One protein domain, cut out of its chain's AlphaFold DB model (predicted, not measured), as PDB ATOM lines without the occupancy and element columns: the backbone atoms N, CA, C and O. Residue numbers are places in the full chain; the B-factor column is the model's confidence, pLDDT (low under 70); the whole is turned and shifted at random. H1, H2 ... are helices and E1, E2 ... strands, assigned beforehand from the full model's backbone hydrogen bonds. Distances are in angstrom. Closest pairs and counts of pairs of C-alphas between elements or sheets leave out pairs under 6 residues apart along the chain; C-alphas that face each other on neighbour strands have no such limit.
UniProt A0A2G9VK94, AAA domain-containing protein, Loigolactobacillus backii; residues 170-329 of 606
ATOM      1  N   GLU A 170     259.547 305.607 225.950       98.06
ATOM      2  CA  GLU A 170     260.607 305.035 226.783       98.06
ATOM      3  C   GLU A 170     261.299 306.147 227.561       98.06
ATOM      4  O   GLU A 170     261.743 307.119 226.960       98.06
ATOM      5  N   ILE A 171     261.418 306.016 228.875       98.38
ATOM      6  CA  ILE A 171     262.114 306.990 229.709       98.38
ATOM      7  C   ILE A 171     263.211 306.307 230.520       98.38
ATOM      8  O   ILE A 171     262.961 305.294 231.171       98.38
ATOM      9  N   ASN A 172     264.418 306.867 230.483       98.38
ATOM     10  CA  ASN A 172     265.565 306.468 231.296       98.38
ATOM     11  C   ASN A 172     266.254 307.728 231.844       98.38
ATOM     12  O   ASN A 172     267.190 308.242 231.236       98.38
ATOM     13  N   VAL A 173     265.777 308.241 232.984       98.12
ATOM     14  CA  VAL A 173     266.308 309.476 233.598       98.12
ATOM     15  C   VAL A 173     266.712 309.283 235.057       98.12
ATOM     16  O   VAL A 173     266.124 308.464 235.776       98.12
ATOM     17  N   ALA A 174     267.709 310.045 235.511       98.25
ATOM     18  CA  ALA A 174     268.116 310.029 236.913       98.25
ATOM     19  C   ALA A 174     267.095 310.766 237.800       98.25
ATOM     20  O   ALA A 174     266.611 310.204 238.774       98.25
ATOM     21  N   ASN A 175     266.698 311.983 237.449       98.12
ATOM     22  CA  ASN A 175     265.749 312.775 238.221       98.12
ATOM     23  C   ASN A 175     264.645 313.297 237.303       98.12
ATOM     24  O   ASN A 175     264.920 313.988 236.325       98.12
ATOM     25  N   LEU A 176     263.394 312.980 237.625       98.00
ATOM     26  CA  LEU A 176     262.221 313.582 237.003       98.00
ATOM     27  C   LEU A 176     261.464 314.385 238.057       98.00
ATOM     28  O   LEU A 176     261.024 313.823 239.059       98.00
ATOM     29  N   TYR A 177     261.297 315.674 237.807       96.94
ATOM     30  CA  TYR A 177     260.416 316.562 238.552       96.94
ATOM     31  C   TYR A 177     259.190 316.818 237.688       96.94
ATOM     32  O   TYR A 177     259.330 317.208 236.532       96.94
ATOM     33  N   ALA A 178     258.002 316.529 238.201       95.75
ATOM     34  CA  ALA A 178     256.804 316.465 237.381       95.75
ATOM     35  C   ALA A 178     255.596 317.070 238.093       95.75
ATOM     36  O   ALA A 178     255.235 316.611 239.177       95.75
ATOM     37  N   VAL A 179     254.948 318.047 237.459       92.62
ATOM     38  CA  VAL A 179     253.785 318.757 238.015       92.62
ATOM     39  C   VAL A 179     252.639 318.771 237.021       92.62
ATOM     40  O   VAL A 179     252.841 319.166 235.878       92.62
ATOM     41  N   ASN A 180     251.438 318.357 237.437       91.25
ATOM     42  CA  ASN A 180     250.229 318.402 236.607       91.25
ATOM     43  C   ASN A 180     250.444 317.730 235.233       91.25
ATOM     44  O   ASN A 180     250.321 318.353 234.176       91.25
ATOM     45  N   ILE A 181     250.801 316.438 235.246       92.69
ATOM     46  CA  ILE A 181     251.213 315.697 234.040       92.69
ATOM     47  C   ILE A 181     250.335 314.475 233.786       92.69
ATOM     48  O   ILE A 181     250.088 313.673 234.685       92.69
ATOM     49  N   ASN A 182     249.965 314.249 232.526       94.69
ATOM     50  CA  ASN A 182     249.590 312.935 232.006       94.69
ATOM     51  C   ASN A 182     250.759 312.341 231.208       94.69
ATOM     52  O   ASN A 182     251.038 312.788 230.101       94.69
ATOM     53  N   ALA A 183     251.425 311.316 231.734       96.12
ATOM     54  CA  ALA A 183     252.578 310.692 231.097       96.12
ATOM     55  C   ALA A 183     252.289 309.242 230.698       96.12
ATOM     56  O   ALA A 183     252.133 308.353 231.535       96.12
ATOM     57  N   ALA A 184     252.257 308.991 229.396       96.06
ATOM     58  CA  ALA A 184     252.313 307.665 228.818       96.06
ATOM     59  C   ALA A 184     253.775 307.218 228.707       96.06
ATOM     60  O   ALA A 184     254.444 307.546 227.729       96.06
ATOM     61  N   ILE A 185     254.283 306.493 229.705       96.94
ATOM     62  CA  ILE A 185     255.710 306.160 229.816       96.94
ATOM     63  C   ILE A 185     255.972 304.727 230.293       96.94
ATOM     64  O   ILE A 185     255.177 304.124 231.013       96.94
ATOM     65  N   TYR A 186     257.128 304.189 229.905       97.75
ATOM     66  CA  TYR A 186     257.704 302.934 230.399       97.75
ATOM     67  C   TYR A 186     259.228 303.070 230.515       97.75
ATOM     68  O   TYR A 186     259.800 303.979 229.930       97.75
ATOM     69  N   GLY A 187     259.903 302.175 231.241       98.06
ATOM     70  CA  GLY A 187     261.360 302.246 231.421       98.06
ATOM     71  C   GLY A 187     261.763 302.474 232.876       98.06
ATOM     72  O   GLY A 187     261.211 301.824 233.772       98.06
ATOM     73  N   LYS A 188     262.753 303.335 233.122       98.38
ATOM     74  CA  LYS A 188     263.368 303.541 234.438       98.38
ATOM     75  C   LYS A 188     263.474 305.018 234.814       98.38
ATOM     76  O   LYS A 188     263.969 305.842 234.058       98.38
ATOM     77  N   ILE A 189     263.086 305.320 236.045       98.50
ATOM     78  CA  ILE A 189     263.332 306.609 236.690       98.50
ATOM     79  C   ILE A 189     264.059 306.324 238.001       98.50
ATOM     80  O   ILE A 189     263.568 305.542 238.821       98.50
ATOM     81  N   GLN A 190     265.237 306.910 238.210       97.81
ATOM     82  CA  GLN A 190     265.952 306.722 239.475       97.81
ATOM     83  C   GLN A 190     265.241 307.487 240.605       97.81
ATOM     84  O   GLN A 190     264.940 306.890 241.635       97.81
ATOM     85  N   THR A 191     264.888 308.751 240.392       97.31
ATOM     86  CA  THR A 191     264.163 309.590 241.352       97.31
ATOM     87  C   THR A 191     263.021 310.322 240.657       97.31
ATOM     88  O   THR A 191     263.246 311.047 239.693       97.31
ATOM     89  N   LEU A 192     261.794 310.131 241.140       97.38
ATOM     90  CA  LEU A 192     260.600 310.843 240.696       97.38
ATOM     91  C   LEU A 192     260.091 311.732 241.831       97.38
ATOM     92  O   LEU A 192     259.612 311.210 242.836       97.38
ATOM     93  N   ASN A 193     260.156 313.046 241.637       95.06
ATOM     94  CA  ASN A 193     259.491 314.039 242.473       95.06
ATOM     95  C   ASN A 193     258.234 314.493 241.731       95.06
ATOM     96  O   ASN A 193     258.330 315.018 240.624       95.06
ATOM     97  N   ALA A 194     257.060 314.217 242.285       93.69
ATOM     98  CA  ALA A 194     255.811 314.363 241.549       93.69
ATOM     99  C   ALA A 194     254.732 315.094 242.339       93.69
ATOM    100  O   ALA A 194     254.555 314.864 243.536       93.69
ATOM    101  N   LEU A 195     253.943 315.882 241.616       90.88
ATOM    102  CA  LEU A 195     252.698 316.464 242.084       90.88
ATOM    103  C   LEU A 195     251.655 316.419 240.957       90.88
ATOM    104  O   LEU A 195     251.890 316.851 239.837       90.88
ATOM    105  N   ASP A 196     250.505 315.827 241.240       90.12
ATOM    106  CA  ASP A 196     249.417 315.505 240.312       90.12
ATOM    107  C   ASP A 196     249.865 314.834 238.999       90.12
ATOM    108  O   ASP A 196     249.569 315.286 237.891       90.12
ATOM    109  N   VAL A 197     250.578 313.710 239.118       94.12
ATOM    110  CA  VAL A 197     251.080 312.960 237.958       94.12
ATOM    111  C   VAL A 197     250.233 311.721 237.687       94.12
ATOM    112  O   VAL A 197     250.057 310.869 238.554       94.12
ATOM    113  N   SER A 198     249.755 311.572 236.454       95.25
ATOM    114  CA  SER A 198     249.074 310.375 235.951       95.25
ATOM    115  C   SER A 198     249.984 309.574 235.028       95.25
ATOM    116  O   SER A 198     250.361 310.056 233.966       95.25
ATOM    117  N   LEU A 199     250.308 308.336 235.405       95.56
ATOM    118  CA  LEU A 199     251.188 307.444 234.650       95.56
ATOM    119  C   LEU A 199     250.411 306.350 233.928       95.56
ATOM    120  O   LEU A 199     249.731 305.547 234.566       95.56
ATOM    121  N   PHE A 200     250.586 306.256 232.614       94.75
ATOM    122  CA  PHE A 200     249.976 305.245 231.754       94.75
ATOM    123  C   PHE A 200     251.067 304.399 231.095       94.75
ATOM    124  O   PHE A 200     251.875 304.919 230.336       94.75
ATOM    125  N   THR A 201     251.099 303.086 231.329       92.38
ATOM    126  CA  THR A 201     252.178 302.246 230.759       92.38
ATOM    127  C   THR A 201     251.772 301.470 229.507       92.38
ATOM    128  O   THR A 201     252.626 300.883 228.846       92.38
ATOM    129  N   TYR A 202     250.476 301.444 229.169       89.31
ATOM    130  CA  TYR A 202     249.922 300.760 227.989       89.31
ATOM    131  C   TYR A 202     250.440 299.318 227.797       89.31
ATOM    132  O   TYR A 202     250.922 298.940 226.733       89.31
ATOM    133  N   GLY A 203     250.362 298.509 228.857       87.06
ATOM    134  CA  GLY A 203     250.777 297.098 228.850       87.06
ATOM    135  C   GLY A 203     252.284 296.870 229.031       87.06
ATOM    136  O   GLY A 203     252.706 295.734 229.235       87.06
ATOM    137  N   ARG A 204     253.099 297.932 229.022       92.69
ATOM    138  CA  ARG A 204     254.526 297.887 229.384       92.69
ATOM    139  C   ARG A 204     254.720 298.115 230.883       92.69
ATOM    140  O   ARG A 204     253.746 298.294 231.616       92.69
ATOM    141  N   GLN A 205     255.971 298.102 231.340       94.75
ATOM    142  CA  GLN A 205     256.336 298.291 232.744       94.75
ATOM    143  C   GLN A 205     257.231 299.516 232.942       94.75
ATOM    144  O   GLN A 205     258.181 299.728 232.186       94.75
ATOM    145  N   ILE A 206     256.964 300.277 234.002       97.69
ATOM    146  CA  ILE A 206     257.865 301.319 234.500       97.69
ATOM    147  C   ILE A 206     258.436 300.941 235.869       97.69
ATOM    148  O   ILE A 206     257.741 300.369 236.710       97.69
ATOM    149  N   THR A 207     259.713 301.250 236.094       98.19
ATOM    150  CA  THR A 207     260.379 301.130 237.395       98.19
ATOM    151  C   THR A 207     260.798 302.505 237.890       98.19
ATOM    152  O   THR A 207     261.558 303.195 237.221       98.19
ATOM    153  N   ILE A 208     260.354 302.869 239.085       97.94
ATOM    154  CA  ILE A 208     260.738 304.093 239.785       97.94
ATOM    155  C   ILE A 208     261.494 303.666 241.046       97.94
ATOM    156  O   ILE A 208     260.943 302.964 241.900       97.94
ATOM    157  N   ALA A 209     262.780 304.012 241.137       96.56
ATOM    158  CA  ALA A 209     263.605 303.568 242.258       96.56
ATOM    159  C   ALA A 209     263.303 304.360 243.536       96.56
ATOM    160  O   ALA A 209     263.141 303.754 244.589       96.56
ATOM    161  N   ASN A 210     263.154 305.675 243.434       94.88
ATOM    162  CA  ASN A 210     262.807 306.561 244.535       94.88
ATOM    163  C   ASN A 210     261.635 307.439 244.104       94.88
ATOM    164  O   ASN A 210     261.700 308.077 243.057       94.88
ATOM    165  N   PHE A 211     260.566 307.461 244.891       93.88
ATOM    166  CA  PHE A 211     259.417 308.325 244.653       93.88
ATOM    167  C   PHE A 211     259.203 309.264 245.834       93.88
ATOM    168  O   PHE A 211     259.133 308.797 246.971       93.88
ATOM    169  N   THR A 212     259.024 310.546 245.540       90.31
ATOM    170  CA  THR A 212     258.651 311.579 246.502       90.31
ATOM    171  C   THR A 212     257.478 312.370 245.944       90.31
ATOM    172  O   THR A 212     257.484 312.764 244.778       90.31
ATOM    173  N   MET A 213     256.466 312.624 246.769       88.00
ATOM    174  CA  MET A 213     255.497 313.673 246.459       88.00
ATOM    175  C   MET A 213     256.076 315.002 246.922       88.00
ATOM    176  O   MET A 213     256.387 315.135 248.099       88.00
ATOM    177  N   ASP A 214     256.252 315.962 246.026       85.94
ATOM    178  CA  ASP A 214     256.907 317.227 246.360       85.94
ATOM    179  C   ASP A 214     255.896 318.373 246.281       85.94
ATOM    180  O   ASP A 214     255.467 318.769 245.201       85.94
ATOM    181  N   LEU A 215     255.479 318.863 247.452       78.81
ATOM    182  CA  LEU A 215     254.517 319.962 247.568       78.81
ATOM    183  C   LEU A 215     255.126 321.313 247.182       78.81
ATOM    184  O   LEU A 215     254.382 322.215 246.814       78.81
ATOM    185  N   GLY A 216     256.456 321.455 247.232       76.62
ATOM    186  CA  GLY A 216     257.139 322.685 246.824       76.62
ATOM    187  C   GLY A 216     257.032 322.965 245.324       76.62
ATOM    188  O   GLY A 216     257.409 324.038 244.867       76.62
ATOM    189  N   LEU A 217     256.505 322.006 244.561       79.44
ATOM    190  CA  LEU A 217     256.267 322.132 243.134       79.44
ATOM    191  C   LEU A 217     254.963 322.876 242.768       79.44
ATOM    192  O   LEU A 217     254.747 323.130 241.587       79.44
ATOM    193  N   ASP A 218     254.110 323.225 243.741       74.88
ATOM    194  CA  ASP A 218     252.929 324.097 243.573       74.88
ATOM    195  C   ASP A 218     253.149 325.419 244.337       74.88
ATOM    196  O   ASP A 218     252.758 325.531 245.504       74.88
ATOM    197  N   PRO A 219     253.829 326.410 243.729       64.62
ATOM    198  CA  PRO A 219     254.217 327.642 244.416       64.62
ATOM    199  C   PRO A 219     253.034 328.559 244.776       64.62
ATOM    200  O   PRO A 219     253.166 329.356 245.705       64.62
ATOM    201  N   GLU A 220     251.885 328.446 244.094       63.72
ATOM    202  CA  GLU A 220     250.794 329.438 244.166       63.72
ATOM    203  C   GLU A 220     249.390 328.865 244.454       63.72
ATOM    204  O   GLU A 220     248.406 329.600 244.403       63.72
ATOM    205  N   GLN A 221     249.262 327.587 244.832       63.34
ATOM    206  CA  GLN A 221     247.960 326.916 245.040       63.34
ATOM    207  C   GLN A 221     247.112 326.816 243.762       63.34
ATOM    208  O   GLN A 221     245.879 326.761 243.823       63.34
ATOM    209  N   ALA A 222     247.744 326.796 242.591       63.38
ATOM    210  CA  ALA A 222     247.021 326.832 241.323       63.38
ATOM    211  C   ALA A 222     246.330 325.505 240.984       63.38
ATOM    212  O   ALA A 222     245.445 325.450 240.125       63.38
ATOM    213  N   ILE A 223     246.666 324.425 241.697       67.88
ATOM    214  CA  ILE A 223     245.936 323.161 241.612       67.88
ATOM    215  C   ILE A 223     244.574 323.335 242.304       67.88
ATOM    216  O   ILE A 223     244.403 323.090 243.495       67.88
ATOM    217  N   THR A 224     243.579 323.748 241.518       59.31
ATOM    218  CA  THR A 224     242.200 324.021 241.971       59.31
ATOM    219  C   THR A 224     241.391 322.770 242.337       59.31
ATOM    220  O   THR A 224     240.282 322.876 242.877       59.31
ATOM    221  N   ASP A 225     241.916 321.572 242.058       62.16
ATOM    222  CA  ASP A 225     241.279 320.318 242.444       62.16
ATOM    223  C   ASP A 225     241.138 320.251 243.973       62.16
ATOM    224  O   ASP A 225     242.102 320.378 244.722       62.16
ATOM    225  N   LYS A 226     239.930 319.937 244.463       61.50
ATOM    226  CA  LYS A 226     239.649 319.759 245.907       61.50
ATOM    227  C   LYS A 226     240.468 318.635 246.571       61.50
ATOM    228  O   LYS A 226     240.290 318.370 247.759       61.50
ATOM    229  N   GLN A 227     241.265 317.900 245.798       69.94
ATOM    230  CA  GLN A 227     242.111 316.797 246.228       69.94
ATOM    231  C   GLN A 227     243.426 316.869 245.460       69.94
ATOM    232  O   GLN A 227     243.414 316.825 244.233       69.94
ATOM    233  N   ILE A 228     244.543 316.904 246.179       75.44
ATOM    234  CA  ILE A 228     245.863 316.780 245.562       75.44
ATOM    235  C   ILE A 228     246.309 315.330 245.540       75.44
ATOM    236  O   ILE A 228     245.992 314.547 246.446       75.44
ATOM    237  N   TYR A 229     247.079 314.991 244.513       85.88
ATOM    238  CA  TYR A 229     247.590 313.647 244.313       85.88
ATOM    239  C   TYR A 229     249.097 313.686 244.117       85.88
ATOM    240  O   TYR A 229     249.583 314.575 243.436       85.88
ATOM    241  N   GLY A 230     249.841 312.725 244.657       89.12
ATOM    242  CA  GLY A 230     251.233 312.519 244.255       89.12
ATOM    243  C   GLY A 230     251.283 311.801 242.909       89.12
ATOM    244  O   GLY A 230     251.678 312.365 241.889       89.12
ATOM    245  N   LEU A 231     250.818 310.547 242.903       93.12
ATOM    246  CA  LEU A 231     250.885 309.668 241.737       93.12
ATOM    247  C   LEU A 231     249.587 308.886 241.500       93.12
ATOM    248  O   LEU A 231     249.101 308.162 242.372       93.12
ATOM    249  N   LYS A 232     249.064 308.965 240.276       94.56
ATOM    250  CA  LYS A 232     247.952 308.160 239.756       94.56
ATOM    251  C   LYS A 232     248.508 307.127 238.773       94.56
ATOM    252  O   LYS A 232     249.146 307.484 237.790       94.56
ATOM    253  N   ILE A 233     248.282 305.841 239.023       95.00
ATOM    254  CA  ILE A 233     248.900 304.734 238.284       95.00
ATOM    255  C   ILE A 233     247.856 303.996 237.441       95.00
ATOM    256  O   ILE A 233     246.881 303.448 237.965       95.00
ATOM    257  N   PHE A 234     248.122 303.931 236.135       94.31
ATOM    258  CA  PHE A 234     247.317 303.283 235.102       94.31
ATOM    259  C   PHE A 234     248.167 302.305 234.272       94.31
ATOM    260  O   PHE A 234     248.350 302.469 233.063       94.31
ATOM    261  N   GLY A 235     248.709 301.276 234.921       92.38
ATOM    262  CA  GLY A 235     249.481 300.228 234.253       92.38
ATOM    263  C   GLY A 235     250.547 299.602 235.148       92.38
ATOM    264  O   GLY A 235     250.621 299.909 236.339       92.38
ATOM    265  N   ASN A 236     251.331 298.676 234.585       94.88
ATOM    266  CA  ASN A 236     252.310 297.907 235.349       94.88
ATOM    267  C   ASN A 236     253.441 298.805 235.856       94.88
ATOM    268  O   ASN A 236     254.196 299.375 235.069       94.88
ATOM    269  N   THR A 237     253.611 298.861 237.173       96.12
ATOM    270  CA  THR A 237     254.549 299.787 237.816       96.12
ATOM    271  C   THR A 237     255.323 299.081 238.916       96.12
ATOM    272  O   THR A 237     254.806 298.216 239.614       96.12
ATOM    273  N   THR A 238     256.595 299.421 239.085       96.88
ATOM    274  CA  THR A 238     257.417 298.973 240.212       96.88
ATOM    275  C   THR A 238     257.995 300.182 240.928       96.88
ATOM    276  O   THR A 238     258.803 300.902 240.354       96.88
ATOM    277  N   LEU A 239     257.583 300.387 242.175       94.56
ATOM    278  CA  LEU A 239     258.099 301.402 243.091       94.56
ATOM    279  C   LEU A 239     259.041 300.715 244.087       94.56
ATOM    280  O   LEU A 239     258.652 299.722 244.710       94.56
ATOM    281  N   LYS A 240     260.285 301.193 244.212       93.62
ATOM    282  CA  LYS A 240     261.280 300.560 245.100       93.62
ATOM    283  C   LYS A 240     261.528 301.260 246.422       93.62
ATOM    284  O   LYS A 240     261.929 300.569 247.333       93.62
ATOM    285  N   ASN A 241     261.390 302.570 246.516       91.12
ATOM    286  CA  ASN A 241     261.497 303.322 247.760       91.12
ATOM    287  C   ASN A 241     260.540 304.495 247.644       91.12
ATOM    288  O   ASN A 241     260.421 305.099 246.572       91.12
ATOM    289  N   ILE A 242     259.860 304.812 248.736       89.44
ATOM    290  CA  ILE A 242     258.881 305.890 248.756       89.44
ATOM    291  C   ILE A 242     259.145 306.773 249.972       89.44
ATOM    292  O   ILE A 242     259.252 306.305 251.108       89.44
ATOM    293  N   PHE A 243     259.228 308.064 249.691       84.94
ATOM    294  CA  PHE A 243     259.477 309.134 250.634       84.94
ATOM    295  C   PHE A 243     258.247 310.041 250.627       84.94
ATOM    296  O   PHE A 243     257.791 310.476 249.571       84.94
ATOM    297  N   SER A 244     257.674 310.322 251.793       74.94
ATOM    298  CA  SER A 244     256.674 311.389 251.901       74.94
ATOM    299  C   SER A 244     257.371 312.622 252.429       74.94
ATOM    300  O   SER A 244     258.174 312.489 253.360       74.94
ATOM    301  N   PRO A 245     256.970 313.805 251.974       71.25
ATOM    302  CA  PRO A 245     257.414 315.032 252.596       71.25
ATOM    303  C   PRO A 245     256.832 315.146 254.013       71.25
ATOM    304  O   PRO A 245     255.736 314.641 254.307       71.25
ATOM    305  N   GLU A 246     257.569 315.832 254.886       72.94
ATOM    306  CA  GLU A 246     256.967 316.483 256.044       72.94
ATOM    307  C   GLU A 246     256.061 317.608 255.524       72.94
ATOM    308  O   GLU A 246     256.460 318.373 254.652       72.94
ATOM    309  N   ALA A 247     254.822 317.664 256.002       69.25
ATOM    310  CA  ALA A 247     253.876 318.717 255.684       69.25
ATOM    311  C   ALA A 247     253.527 319.381 257.010       69.25
ATOM    312  O   ALA A 247     253.190 318.689 257.976       69.25
ATOM    313  N   ASP A 248     253.657 320.700 257.067       69.62
ATOM    314  CA  ASP A 248     253.209 321.460 258.221       69.62
ATOM    315  C   ASP A 248     251.675 321.448 258.325       69.62
ATOM    316  O   ASP A 248     250.949 321.001 257.430       69.62
ATOM    317  N   GLN A 249     251.171 321.918 259.466       71.94
ATOM    318  CA  GLN A 249     249.734 321.942 259.716       71.94
ATOM    319  C   GLN A 249     248.994 322.833 258.708       71.94
ATOM    320  O   GLN A 249     247.862 322.521 258.359       71.94
ATOM    321  N   GLU A 250     249.636 323.885 258.192       73.69
ATOM    322  CA  GLU A 250     249.035 324.787 257.209       73.69
ATOM    323  C   GLU A 250     248.784 324.073 255.874       73.69
ATOM    324  O   GLU A 250     247.682 324.150 255.333       73.69
ATOM    325  N   LEU A 251     249.762 323.320 255.363       68.62
ATOM    326  CA  LEU A 251     249.635 322.505 254.153       68.62
ATOM    327  C   LEU A 251     248.610 321.378 254.334       68.62
ATOM    328  O   LEU A 251     247.823 321.102 253.423       68.62
ATOM    329  N   LEU A 252     248.589 320.740 255.509       69.12
ATOM    330  CA  LEU A 252     247.598 319.712 255.843       69.12
ATOM    331  C   LEU A 252     246.175 320.283 255.924       69.12
ATOM    332  O   LEU A 252     245.229 319.635 255.472       69.12
ATOM    333  N   ASP A 253     246.016 321.490 256.464       70.50
ATOM    334  CA  ASP A 253     244.732 322.187 256.523       70.50
ATOM    335  C   ASP A 253     244.303 322.670 255.126       70.50
ATOM    336  O   ASP A 253     243.133 322.527 254.763       70.50
ATOM    337  N   ARG A 254     245.255 323.145 254.307       71.81
ATOM    338  CA  ARG A 254     245.051 323.636 252.932       71.81
ATOM    339  C   ARG A 254     244.487 322.563 252.007       71.81
ATOM    340  O   ARG A 254     243.469 322.780 251.355       71.81
ATOM    341  N   TYR A 255     245.123 321.395 251.961       67.12
ATOM    342  CA  TYR A 255     244.704 320.292 251.088       67.12
ATOM    343  C   TYR A 255     243.755 319.293 251.787       67.12
ATOM    344  O   TYR A 255     243.300 318.305 251.195       67.12
ATOM    345  N   GLY A 256     243.407 319.585 253.046       58.28
ATOM    346  CA  GLY A 256     242.431 318.888 253.875       58.28
ATOM    347  C   GLY A 256     242.794 317.443 254.243       58.28
ATOM    348  O   GLY A 256     243.866 316.917 253.960       58.28
ATOM    349  N   LYS A 257     241.814 316.722 254.814       57.75
ATOM    350  CA  LYS A 257     241.891 315.275 255.140       57.75
ATOM    351  C   LYS A 257     241.936 314.338 253.913       57.75
ATOM    352  O   LYS A 257     241.727 313.133 254.071       57.75
ATOM    353  N   VAL A 258     242.084 314.857 252.692       60.00
ATOM    354  CA  VAL A 258     241.798 314.112 251.445       60.00
ATOM    355  C   VAL A 258     242.974 314.096 250.464       60.00
ATOM    356  O   VAL A 258     242.849 313.546 249.367       60.00
ATOM    357  N   ALA A 259     244.131 314.621 250.868       71.75
ATOM    358  CA  ALA A 259     245.347 314.532 250.080       71.75
ATOM    359  C   ALA A 259     245.794 313.069 249.917       71.75
ATOM    360  O   ALA A 259     245.803 312.279 250.874       71.75
ATOM    361  N   GLN A 260     246.117 312.690 248.681       83.62
ATOM    362  CA  GLN A 260     246.363 311.304 248.309       83.62
ATOM    363  C   GLN A 260     247.762 311.112 247.752       83.62
ATOM    364  O   GLN A 260     248.102 311.634 246.699       83.62
ATOM    365  N   LEU A 261     248.578 310.299 248.417       86.31
ATOM    366  CA  LEU A 261     249.915 310.016 247.905       86.31
ATOM    367  C   LEU A 261     249.828 309.124 246.656       86.31
ATOM    368  O   LEU A 261     250.441 309.427 245.632       86.31
ATOM    369  N   PHE A 262     248.993 308.079 246.717       89.19
ATOM    370  CA  PHE A 262     248.770 307.153 245.607       89.19
ATOM    371  C   PHE A 262     247.298 306.933 245.268       89.19
ATOM    372  O   PHE A 262     246.475 306.611 246.131       89.19
ATOM    373  N   ILE A 263     247.014 306.936 243.966       91.94
ATOM    374  CA  ILE A 263     245.853 306.273 243.373       91.94
ATOM    375  C   ILE A 263     246.344 305.180 242.436       91.94
ATOM    376  O   ILE A 263     247.060 305.444 241.477       91.94
ATOM    377  N   ILE A 264     245.877 303.957 242.644       92.44
ATOM    378  CA  ILE A 264     246.052 302.854 241.701       92.44
ATOM    379  C   ILE A 264     244.694 302.598 241.059       92.44
ATOM    380  O   ILE A 264     243.811 302.012 241.683       92.44
ATOM    381  N   ASN A 265     244.496 303.082 239.833       91.00
ATOM    382  CA  ASN A 265     243.232 302.936 239.110       91.00
ATOM    383  C   ASN A 265     243.454 302.532 237.650       91.00
ATOM    384  O   ASN A 265     243.079 303.257 236.730       91.00
ATOM    385  N   PRO A 266     244.077 301.378 237.398       82.81
ATOM    386  CA  PRO A 266     244.261 300.915 236.044       82.81
ATOM    387  C   PRO A 266     242.932 300.642 235.346       82.81
ATOM    388  O   PRO A 266     242.017 300.037 235.906       82.81
ATOM    389  N   LYS A 267     242.872 301.037 234.069       76.25
ATOM    390  CA  LYS A 267     241.790 300.634 233.162       76.25
ATOM    391  C   LYS A 267     241.842 299.134 232.832       76.25
ATOM    392  O   LYS A 267     240.813 298.560 232.500       76.25
ATOM    393  N   ASP A 268     243.022 298.512 232.916       75.06
ATOM    394  CA  ASP A 268     243.242 297.094 232.615       75.06
ATOM    395  C   ASP A 268     243.307 296.236 233.892       75.06
ATOM    396  O   ASP A 268     244.125 296.484 234.787       75.06
ATOM    397  N   LYS A 269     242.487 295.176 233.928       69.12
ATOM    398  CA  LYS A 269     242.399 294.184 235.010       69.12
ATOM    399  C   LYS A 269     243.703 293.408 235.232       69.12
ATOM    400  O   LYS A 269     243.914 292.881 236.321       69.12
ATOM    401  N   GLY A 270     244.577 293.336 234.224       78.00
ATOM    402  CA  GLY A 270     245.877 292.665 234.301       78.00
ATOM    403  C   GLY A 270     246.975 293.462 235.009       78.00
ATOM    404  O   GLY A 270     248.075 292.944 235.178       78.00
ATOM    405  N   THR A 271     246.702 294.701 235.424       85.00
ATOM    406  CA  THR A 271     247.738 295.594 235.952       85.00
ATOM    407  C   THR A 271     248.363 295.072 237.243       85.00
ATOM    408  O   THR A 271     247.651 294.734 238.186       85.00
ATOM    409  N   ILE A 272     249.694 295.056 237.303       92.31
ATOM    410  CA  ILE A 272     250.491 294.668 238.467       92.31
ATOM    411  C   ILE A 272     251.332 295.860 238.934       92.31
ATOM    412  O   ILE A 272     252.195 296.353 238.207       92.31
ATOM    413  N   VAL A 273     251.116 296.291 240.173       94.25
ATOM    414  CA  VAL A 273     251.909 297.314 240.854       94.25
ATOM    415  C   VAL A 273     252.722 296.657 241.964       94.25
ATOM    416  O   VAL A 273     252.170 296.183 242.953       94.25
ATOM    417  N   ASN A 274     254.042 296.624 241.817       95.06
ATOM    418  CA  ASN A 274     254.948 296.160 242.864       95.06
ATOM    419  C   ASN A 274     255.428 297.359 243.678       95.06
ATOM    420  O   ASN A 274     255.922 298.332 243.113       95.06
ATOM    421  N   ILE A 275     255.312 297.274 244.993       93.12
ATOM    422  CA  ILE A 275     255.769 298.285 245.936       93.12
ATOM    423  C   ILE A 275     256.753 297.599 246.874       93.12
ATOM    424  O   ILE A 275     256.439 296.573 247.475       93.12
ATOM    425  N   SER A 276     257.966 298.125 246.971       90.94
ATOM    426  CA  SER A 276     259.015 297.543 247.801       90.94
ATOM    427  C   SER A 276     259.851 298.602 248.507       90.94
ATOM    428  O   SER A 276     259.616 299.785 248.282       90.94
ATOM    429  N   GLY A 277     260.764 298.137 249.365       82.25
ATOM    430  CA  GLY A 277     261.839 298.901 250.007       82.25
ATOM    431  C   GLY A 277     261.448 299.730 251.222       82.25
ATOM    432  O   GLY A 277     260.353 299.594 251.773       82.25
ATOM    433  N   ASP A 278     262.409 300.534 251.673       70.38
ATOM    434  CA  ASP A 278     262.308 301.256 252.934       70.38
ATOM    435  C   ASP A 278     261.450 302.510 252.785       70.38
ATOM    436  O   ASP A 278     261.469 303.225 251.782       70.38
ATOM    437  N   TRP A 279     260.703 302.772 253.846       71.88
ATOM    438  CA  TRP A 279     259.767 303.873 253.952       71.88
ATOM    439  C   TRP A 279     260.253 304.824 255.037       71.88
ATOM    440  O   TRP A 279     260.574 304.400 256.151       71.88
ATOM    441  N   ARG A 280     260.299 306.117 254.726       64.88
ATOM    442  CA  ARG A 280     260.573 307.186 255.694       64.88
ATOM    443  C   ARG A 280     259.450 308.201 255.581       64.88
ATOM    444  O   ARG A 280     259.485 309.038 254.687       64.88
ATOM    445  N   ILE A 281     258.422 308.064 256.415       61.44
ATOM    446  CA  ILE A 281     257.215 308.903 256.365       61.44
ATOM    447  C   ILE A 281     256.743 309.207 257.777       61.44
ATOM    448  O   ILE A 281     256.677 308.315 258.623       61.44
ATOM    449  N   VAL A 282     256.386 310.473 257.982       62.22
ATOM    450  CA  VAL A 282     255.975 311.053 259.269       62.22
ATOM    451  C   VAL A 282     254.461 311.380 259.292       62.22
ATOM    452  O   VAL A 282     253.921 311.690 260.346       62.22
ATOM    453  N   ASN A 283     253.735 311.229 258.170       64.38
ATOM    454  CA  ASN A 283     252.392 311.818 257.970       64.38
ATOM    455  C   ASN A 283     251.271 310.812 257.631       64.38
ATOM    456  O   ASN A 283     251.566 309.655 257.373       64.38
ATOM    457  N   ASN A 284     250.000 311.266 257.648       66.62
ATOM    458  CA  ASN A 284     248.747 310.485 257.502       66.62
ATOM    459  C   ASN A 284     248.063 310.638 256.116       66.62
ATOM    460  O   ASN A 284     246.867 310.931 256.026       66.62
ATOM    461  N   TRP A 285     248.802 310.456 255.026       77.56
ATOM    462  CA  TRP A 285     248.267 310.488 253.660       77.56
ATOM    463  C   TRP A 285     247.253 309.368 253.403       77.56
ATOM    464  O   TRP A 285     247.325 308.279 253.986       77.56
ATOM    465  N   LEU A 286     246.325 309.604 252.473       80.81
ATOM    466  CA  LEU A 286     245.385 308.580 252.040       80.81
ATOM    467  C   LEU A 286     245.855 307.887 250.758       80.81
ATOM    468  O   LEU A 286     246.112 308.538 249.757       80.81
ATOM    469  N   ASN A 287     245.877 306.555 250.743       88.56
ATOM    470  CA  ASN A 287     246.160 305.789 249.528       88.56
ATOM    471  C   ASN A 287     244.911 305.051 249.055       88.56
ATOM    472  O   ASN A 287     244.131 304.551 249.871       88.56
ATOM    473  N   GLN A 288     244.710 304.947 247.742       90.81
ATOM    474  CA  GLN A 288     243.544 304.270 247.171       90.81
ATOM    475  C   GLN A 288     243.920 303.257 246.095       90.81
ATOM    476  O   GLN A 288     244.712 303.535 245.199       90.81
ATOM    477  N   ILE A 289     243.276 302.093 246.152       90.69
ATOM    478  CA  ILE A 289     243.366 301.041 245.141       90.69
ATOM    479  C   ILE A 289     241.968 300.814 244.584       90.69
ATOM    480  O   ILE A 289     241.105 300.202 245.226       90.69
ATOM    481  N   TRP A 290     241.753 301.330 243.384       88.31
ATOM    482  CA  TRP A 290     240.519 301.183 242.633       88.31
ATOM    483  C   TRP A 290     240.462 299.872 241.879       88.31
ATOM    484  O   TRP A 290     239.451 299.213 242.019       88.31
ATOM    485  N   ASN A 291     241.510 299.481 241.149       84.06
ATOM    486  CA  ASN A 291     241.577 298.215 240.408       84.06
ATOM    487  C   ASN A 291     243.025 297.683 240.364       84.06
ATOM    488  O   ASN A 291     243.966 298.401 240.700       84.06
ATOM    489  N   GLY A 292     243.212 296.447 239.888       84.62
ATOM    490  CA  GLY A 292     244.529 295.850 239.635       84.62
ATOM    491  C   GLY A 292     245.127 295.084 240.820       84.62
ATOM    492  O   GLY A 292     244.531 294.969 241.890       84.62
ATOM    493  N   ASN A 293     246.318 294.527 240.612       90.25
ATOM    494  CA  ASN A 293     247.043 293.700 241.572       90.25
ATOM    495  C   ASN A 293     248.181 294.513 242.200       90.25
ATOM    496  O   ASN A 293     249.052 294.986 241.478       90.25
ATOM    497  N   VAL A 294     248.212 294.649 243.524       92.56
ATOM    498  CA  VAL A 294     249.259 295.387 244.244       92.56
ATOM    499  C   VAL A 294     250.044 294.444 245.152       92.56
ATOM    500  O   VAL A 294     249.467 293.762 245.997       92.56
ATOM    501  N   ASN A 295     251.363 294.400 244.993       94.44
ATOM    502  CA  ASN A 295     252.245 293.500 245.732       94.44
ATOM    503  C   ASN A 295     253.219 294.303 246.594       94.44
ATOM    504  O   ASN A 295     254.048 295.031 246.057       94.44
ATOM    505  N   PHE A 296     253.163 294.133 247.914       92.88
ATOM    506  CA  PHE A 296     254.032 294.834 248.862       92.88
ATOM    507  C   PHE A 296     255.177 293.938 249.348       92.88
ATOM    508  O   PHE A 296     254.929 292.929 250.009       92.88
ATOM    509  N   ILE A 297     256.437 294.301 249.114       91.75
ATOM    510  CA  ILE A 297     257.608 293.475 249.464       91.75
ATOM    511  C   ILE A 297     258.595 294.268 250.326       91.75
ATOM    512  O   ILE A 297     259.184 295.233 249.853       91.75
ATOM    513  N   ASN A 298     258.846 293.820 251.559       89.75
ATOM    514  CA  ASN A 298     259.699 294.516 252.533       89.75
ATOM    515  C   ASN A 298     259.253 295.968 252.804       89.75
ATOM    516  O   ASN A 298     260.083 296.825 253.075       89.75
ATOM    517  N   TYR A 299     257.953 296.245 252.708       86.31
ATOM    518  CA  TYR A 299     257.399 297.595 252.738       86.31
ATOM    519  C   TYR A 299     256.724 297.896 254.080       86.31
ATOM    520  O   TYR A 299     255.911 297.101 254.558       86.31
ATOM    521  N   LYS A 300     257.033 299.037 254.701       84.06
ATOM    522  CA  LYS A 300     256.479 299.424 256.011       84.06
ATOM    523  C   LYS A 300     255.770 300.767 255.926       84.06
ATOM    524  O   LYS A 300     256.435 301.766 255.765       84.06
ATOM    525  N   ASP A 301     254.459 300.811 256.104       79.75
ATOM    526  CA  ASP A 301     253.656 302.018 255.917       79.75
ATOM    527  C   ASP A 301     252.920 302.435 257.193       79.75
ATOM    528  O   ASP A 301     252.388 301.598 257.928       79.75
ATOM    529  N   VAL A 302     252.845 303.743 257.419       76.94
ATOM    530  CA  VAL A 302     252.062 304.371 258.495       76.94
ATOM    531  C   VAL A 302     250.717 304.923 257.998       76.94
ATOM    532  O   VAL A 302     249.794 305.098 258.797       76.94
ATOM    533  N   ASN A 303     250.578 305.115 256.683       79.94
ATOM    534  CA  ASN A 303     249.374 305.575 256.000       79.94
ATOM    535  C   ASN A 303     248.315 304.476 255.875       79.94
ATOM    536  O   ASN A 303     248.583 303.279 256.016       79.94
ATOM    537  N   GLN A 304     247.082 304.894 255.568       83.94
ATOM    538  CA  GLN A 304     245.965 303.985 255.319       83.94
ATOM    539  C   GLN A 304     245.737 303.768 253.818       83.94
ATOM    540  O   GLN A 304     245.469 304.708 253.070       83.94
ATOM    541  N   TRP A 305     245.716 302.502 253.404       88.12
ATOM    542  CA  TRP A 305     245.288 302.071 252.074       88.12
ATOM    543  C   TRP A 305     243.793 301.753 252.039       88.12
ATOM    544  O   TRP A 305     243.279 301.034 252.895       88.12
ATOM    545  N   ARG A 306     243.069 302.252 251.036       89.81
ATOM    546  CA  ARG A 306     241.641 301.979 250.844       89.81
ATOM    547  C   ARG A 306     241.378 301.228 249.553       89.81
ATOM    548  O   ARG A 306     241.711 301.709 248.475       89.81
ATOM    549  N   PHE A 307     240.692 300.099 249.662       89.00
ATOM    550  CA  PHE A 307     240.243 299.326 248.505       89.00
ATOM    551  C   PHE A 307     238.850 299.772 248.088       89.00
ATOM    552  O   PHE A 307     237.942 299.807 248.922       89.00
ATOM    553  N   LYS A 308     238.697 300.117 246.809       87.50
ATOM    554  CA  LYS A 308     237.460 300.676 246.249       87.50
ATOM    555  C   LYS A 308     236.715 299.715 245.309       87.50
ATOM    556  O   LYS A 308     235.635 300.066 244.850       87.50
ATOM    557  N   SER A 309     237.246 298.514 245.069       81.31
ATOM    558  CA  SER A 309     236.654 297.482 244.205       81.31
ATOM    559  C   SER A 309     236.995 296.075 244.700       81.31
ATOM    560  O   SER A 309     238.034 295.875 245.332       81.31
ATOM    561  N   GLU A 310     236.148 295.099 244.364       78.50
ATOM    562  CA  GLU A 310     236.428 293.661 244.503       78.50
ATOM    563  C   GLU A 310     237.514 293.165 243.538       78.50
ATOM    564  O   GLU A 310     238.160 292.152 243.804       78.50
ATOM    565  N   GLU A 311     237.742 293.874 242.429       79.31
ATOM    566  CA  GLU A 311     238.764 293.502 241.444       79.31
ATOM    567  C   GLU A 311     240.190 293.823 241.919       79.31
ATOM    568  O   GLU A 311     241.157 293.291 241.373       79.31
ATOM    569  N   SER A 312     240.329 294.666 242.947       83.81
ATOM    570  CA  SER A 312     241.616 295.006 243.550       83.81
ATOM    571  C   SER A 312     242.175 293.823 244.340       83.81
ATOM    572  O   SER A 312     241.626 293.441 245.375       83.81
ATOM    573  N   LYS A 313     243.309 293.269 243.902       85.94
ATOM    574  CA  LYS A 313     244.017 292.203 244.625       85.94
ATOM    575  C   LYS A 313     245.232 292.764 245.335       85.94
ATOM    576  O   LYS A 313     245.941 293.604 244.790       85.94
ATOM    577  N   ILE A 314     245.499 292.260 246.532       89.12
ATOM    578  CA  ILE A 314     246.684 292.630 247.296       89.12
ATOM    579  C   ILE A 314     247.435 291.389 247.769       89.12
ATOM    580  O   ILE A 314     246.828 290.436 248.258       89.12
ATOM    581  N   THR A 315     248.759 291.418 247.646       92.38
ATOM    582  CA  THR A 315     249.656 290.445 248.276       92.38
ATOM    583  C   THR A 315     250.763 291.170 249.029       92.38
ATOM    584  O   THR A 315     251.090 292.319 248.720       92.38
ATOM    585  N   TRP A 316     251.346 290.524 250.038       93.44
ATOM    586  CA  TRP A 316     252.484 291.092 250.748       93.44
ATOM    587  C   TRP A 316     253.468 290.038 251.251       93.44
ATOM    588  O   TRP A 316     253.086 288.926 251.610       93.44
ATOM    589  N   LYS A 317     254.747 290.415 251.305       93.12
ATOM    590  CA  LYS A 317     255.858 289.619 251.836       93.12
ATOM    591  C   LYS A 317     256.743 290.509 252.704       93.12
ATOM    592  O   LYS A 317     257.282 291.488 252.201       93.12
ATOM    593  N   ASN A 318     256.920 290.152 253.978       91.50
ATOM    594  CA  ASN A 318     257.729 290.910 254.948       91.50
ATOM    595  C   ASN A 318     257.338 292.402 255.062       91.50
ATOM    596  O   ASN A 318     258.197 293.253 255.278       91.50
ATOM    597  N   SER A 319     256.053 292.719 254.902       89.44
ATOM    598  CA  SER A 319     255.539 294.095 254.857       89.44
ATOM    599  C   SER A 319     254.514 294.340 255.967       89.44
ATOM    600  O   SER A 319     253.834 293.407 256.392       89.44
ATOM    601  N   ASN A 320     254.382 295.588 256.417       86.12
ATOM    602  CA  ASN A 320     253.405 296.026 257.420       86.12
ATOM    603  C   ASN A 320     252.763 297.347 256.969       86.12
ATOM    604  O   ASN A 320     253.488 298.288 256.681       86.12
ATOM    605  N   PHE A 321     251.435 297.431 256.886       83.25
ATOM    606  CA  PHE A 321     250.707 298.633 256.458       83.25
ATOM    607  C   PHE A 321     249.270 298.604 256.993       83.25
ATOM    608  O   PHE A 321     248.714 297.536 257.267       83.25
ATOM    609  N   ARG A 322     248.632 299.774 257.120       85.31
ATOM    610  CA  ARG A 322     247.221 299.877 257.522       85.31
ATOM    611  C   ARG A 322     246.329 299.880 256.290       85.31
ATOM    612  O   ARG A 322     246.616 300.573 255.316       85.31
ATOM    613  N   TYR A 323     245.206 299.167 256.336       87.38
ATOM    614  CA  TYR A 323     244.244 299.207 255.240       87.38
ATOM    615  C   TYR A 323     242.786 299.105 255.682       87.38
ATOM    616  O   TYR A 323     242.476 298.639 256.776       87.38
ATOM    617  N   LYS A 324     241.883 299.542 254.802       84.19
ATOM    618  CA  LYS A 324     240.435 299.414 254.950       84.19
ATOM    619  C   LYS A 324     239.792 299.023 253.625       84.19
ATOM    620  O   LYS A 324     240.091 299.591 252.575       84.19
ATOM    621  N   LYS A 325     238.887 298.048 253.672       79.75
ATOM    622  CA  LYS A 325     238.012 297.731 252.541       79.75
ATOM    623  C   LYS A 325     236.825 298.687 252.605       79.75
ATOM    624  O   LYS A 325     235.952 298.533 253.446       79.75
ATOM    625  N   ASP A 326     236.865 299.717 251.770       67.06
ATOM    626  CA  ASP A 326     235.848 300.775 251.692       67.06
ATOM    627  C   ASP A 326     234.821 300.492 250.581       67.06
ATOM    628  O   ASP A 326     234.003 301.345 250.247       67.06
ATOM    629  N   TYR A 327     234.888 299.303 249.983       62.91
ATOM    630  CA  TYR A 327     233.942 298.834 248.991       62.91
ATOM    631  C   TYR A 327     232.790 298.097 249.675       62.91
ATOM    632  O   TYR A 327     233.003 297.096 250.360       62.91
ATOM    633  N   THR A 328     231.574 298.585 249.457       56.19
ATOM    634  CA  THR A 328     230.345 297.852 249.756       56.19
ATOM    635  C   THR A 328     230.027 296.980 248.539       56.19
ATOM    636  O   THR A 328     229.778 297.549 247.471       56.19
ATOM    637  N   PRO A 329     230.018 295.637 248.656       46.84
ATOM    638  CA  PRO A 329     229.603 294.752 247.578       46.84
ATOM    639  C   PRO A 329     228.264 295.184 247.015       46.84
ATOM    640  O   PRO A 329     227.246 295.145 247.708       46.84
TER     641      PRO A 329
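What this domain is: This is residues 170 to 329 of the 606 residues of the protein "AAA domain-containing protein" of Loigolactobacillus backii (UniProt A0A2G9VK94). What shape does this domain have? The chain is wound as a solenoid, a stack of turns with parallel strands side by side in one twisted sheet, from the long winding strand E1 at one end to E8 and E9 at the other. Past E2 the stack goes on as two rows, E3, E5, E7 and E9 in one and E4, E6 and E8 in the other, while H1 lies off to one side. What is it made of? The printed part has 160 residues with nine named strands and one named helix, in the order E1, E2, H1, E3, E4, E5, E6, E7, E8, E9, and its class is mostly strand. How large is it? It is compact, with a radius of gyration of the C-alphas of 14.7 A and spans of 38 by 38 by 27 A.

Where its parts are: Where are the longer strands? E1, residues 170 to 213, begins at C-alpha (260.607, 305.035, 226.783), bends by 168 degrees at residue 205 and measures 22.1 A from first to last C-alpha. E2, residues 229 to 239, measures 16.2 A and bends by 130 degrees at residue 236; E7, residues 300 to 307, measures 17.9 A and bends by 81 degrees at residue 303. Where are the others? E3 is residues 260 to 264, E4 272 to 276, E5 286 to 289, E6 293 to 297 and E8 313 to 317. E9, residues 320 to 325, ends at C-alpha (238.012, 297.731, 252.541), and H1 is residues 249 to 254.

How they stand to each other: How is E2 paired? E1 lies on one side of E2, with N 199 and O 232 2.8 A apart. On the other side lie E3, with N 233 and O 263 2.8 A apart, and E4, with N 239 and O 274 2.8 A apart. How do the two rows go on? E3 and E5 are parallel at 3 degrees, N 264 and O 288 being 2.8 A apart; E5 pairs with E7 through N 289 and O 306, 2.8 A, and E7 with E9 through N 301 and O 320, 2.8 A. E4 pairs with E6 through N 273 and O 293, 2.8 A, and E6 with E8 through N 294 and O 313, 2.8 A. Where is H1? E2, H1 and E3 form a strand-helix-strand unit, two parallel neighbour strands with a helix between them in the chain. H1 is not on the sheet, and in it every O i to N i+4 pair is within hydrogen-bond range.

The domain as a whole: How far does it reach? The two C-alphas farthest apart, those of Ala 174 and Pro 329, are 42.8 A apart. Is it unbroken? The printed part has no cut, and the link from E1 to E2, 15 residues, is long. Where is confidence low? The mean pLDDT of the printed part is 84.4, and 27 residues are under 70, among them 219 to 227, 280 to 284 and 326 to 329.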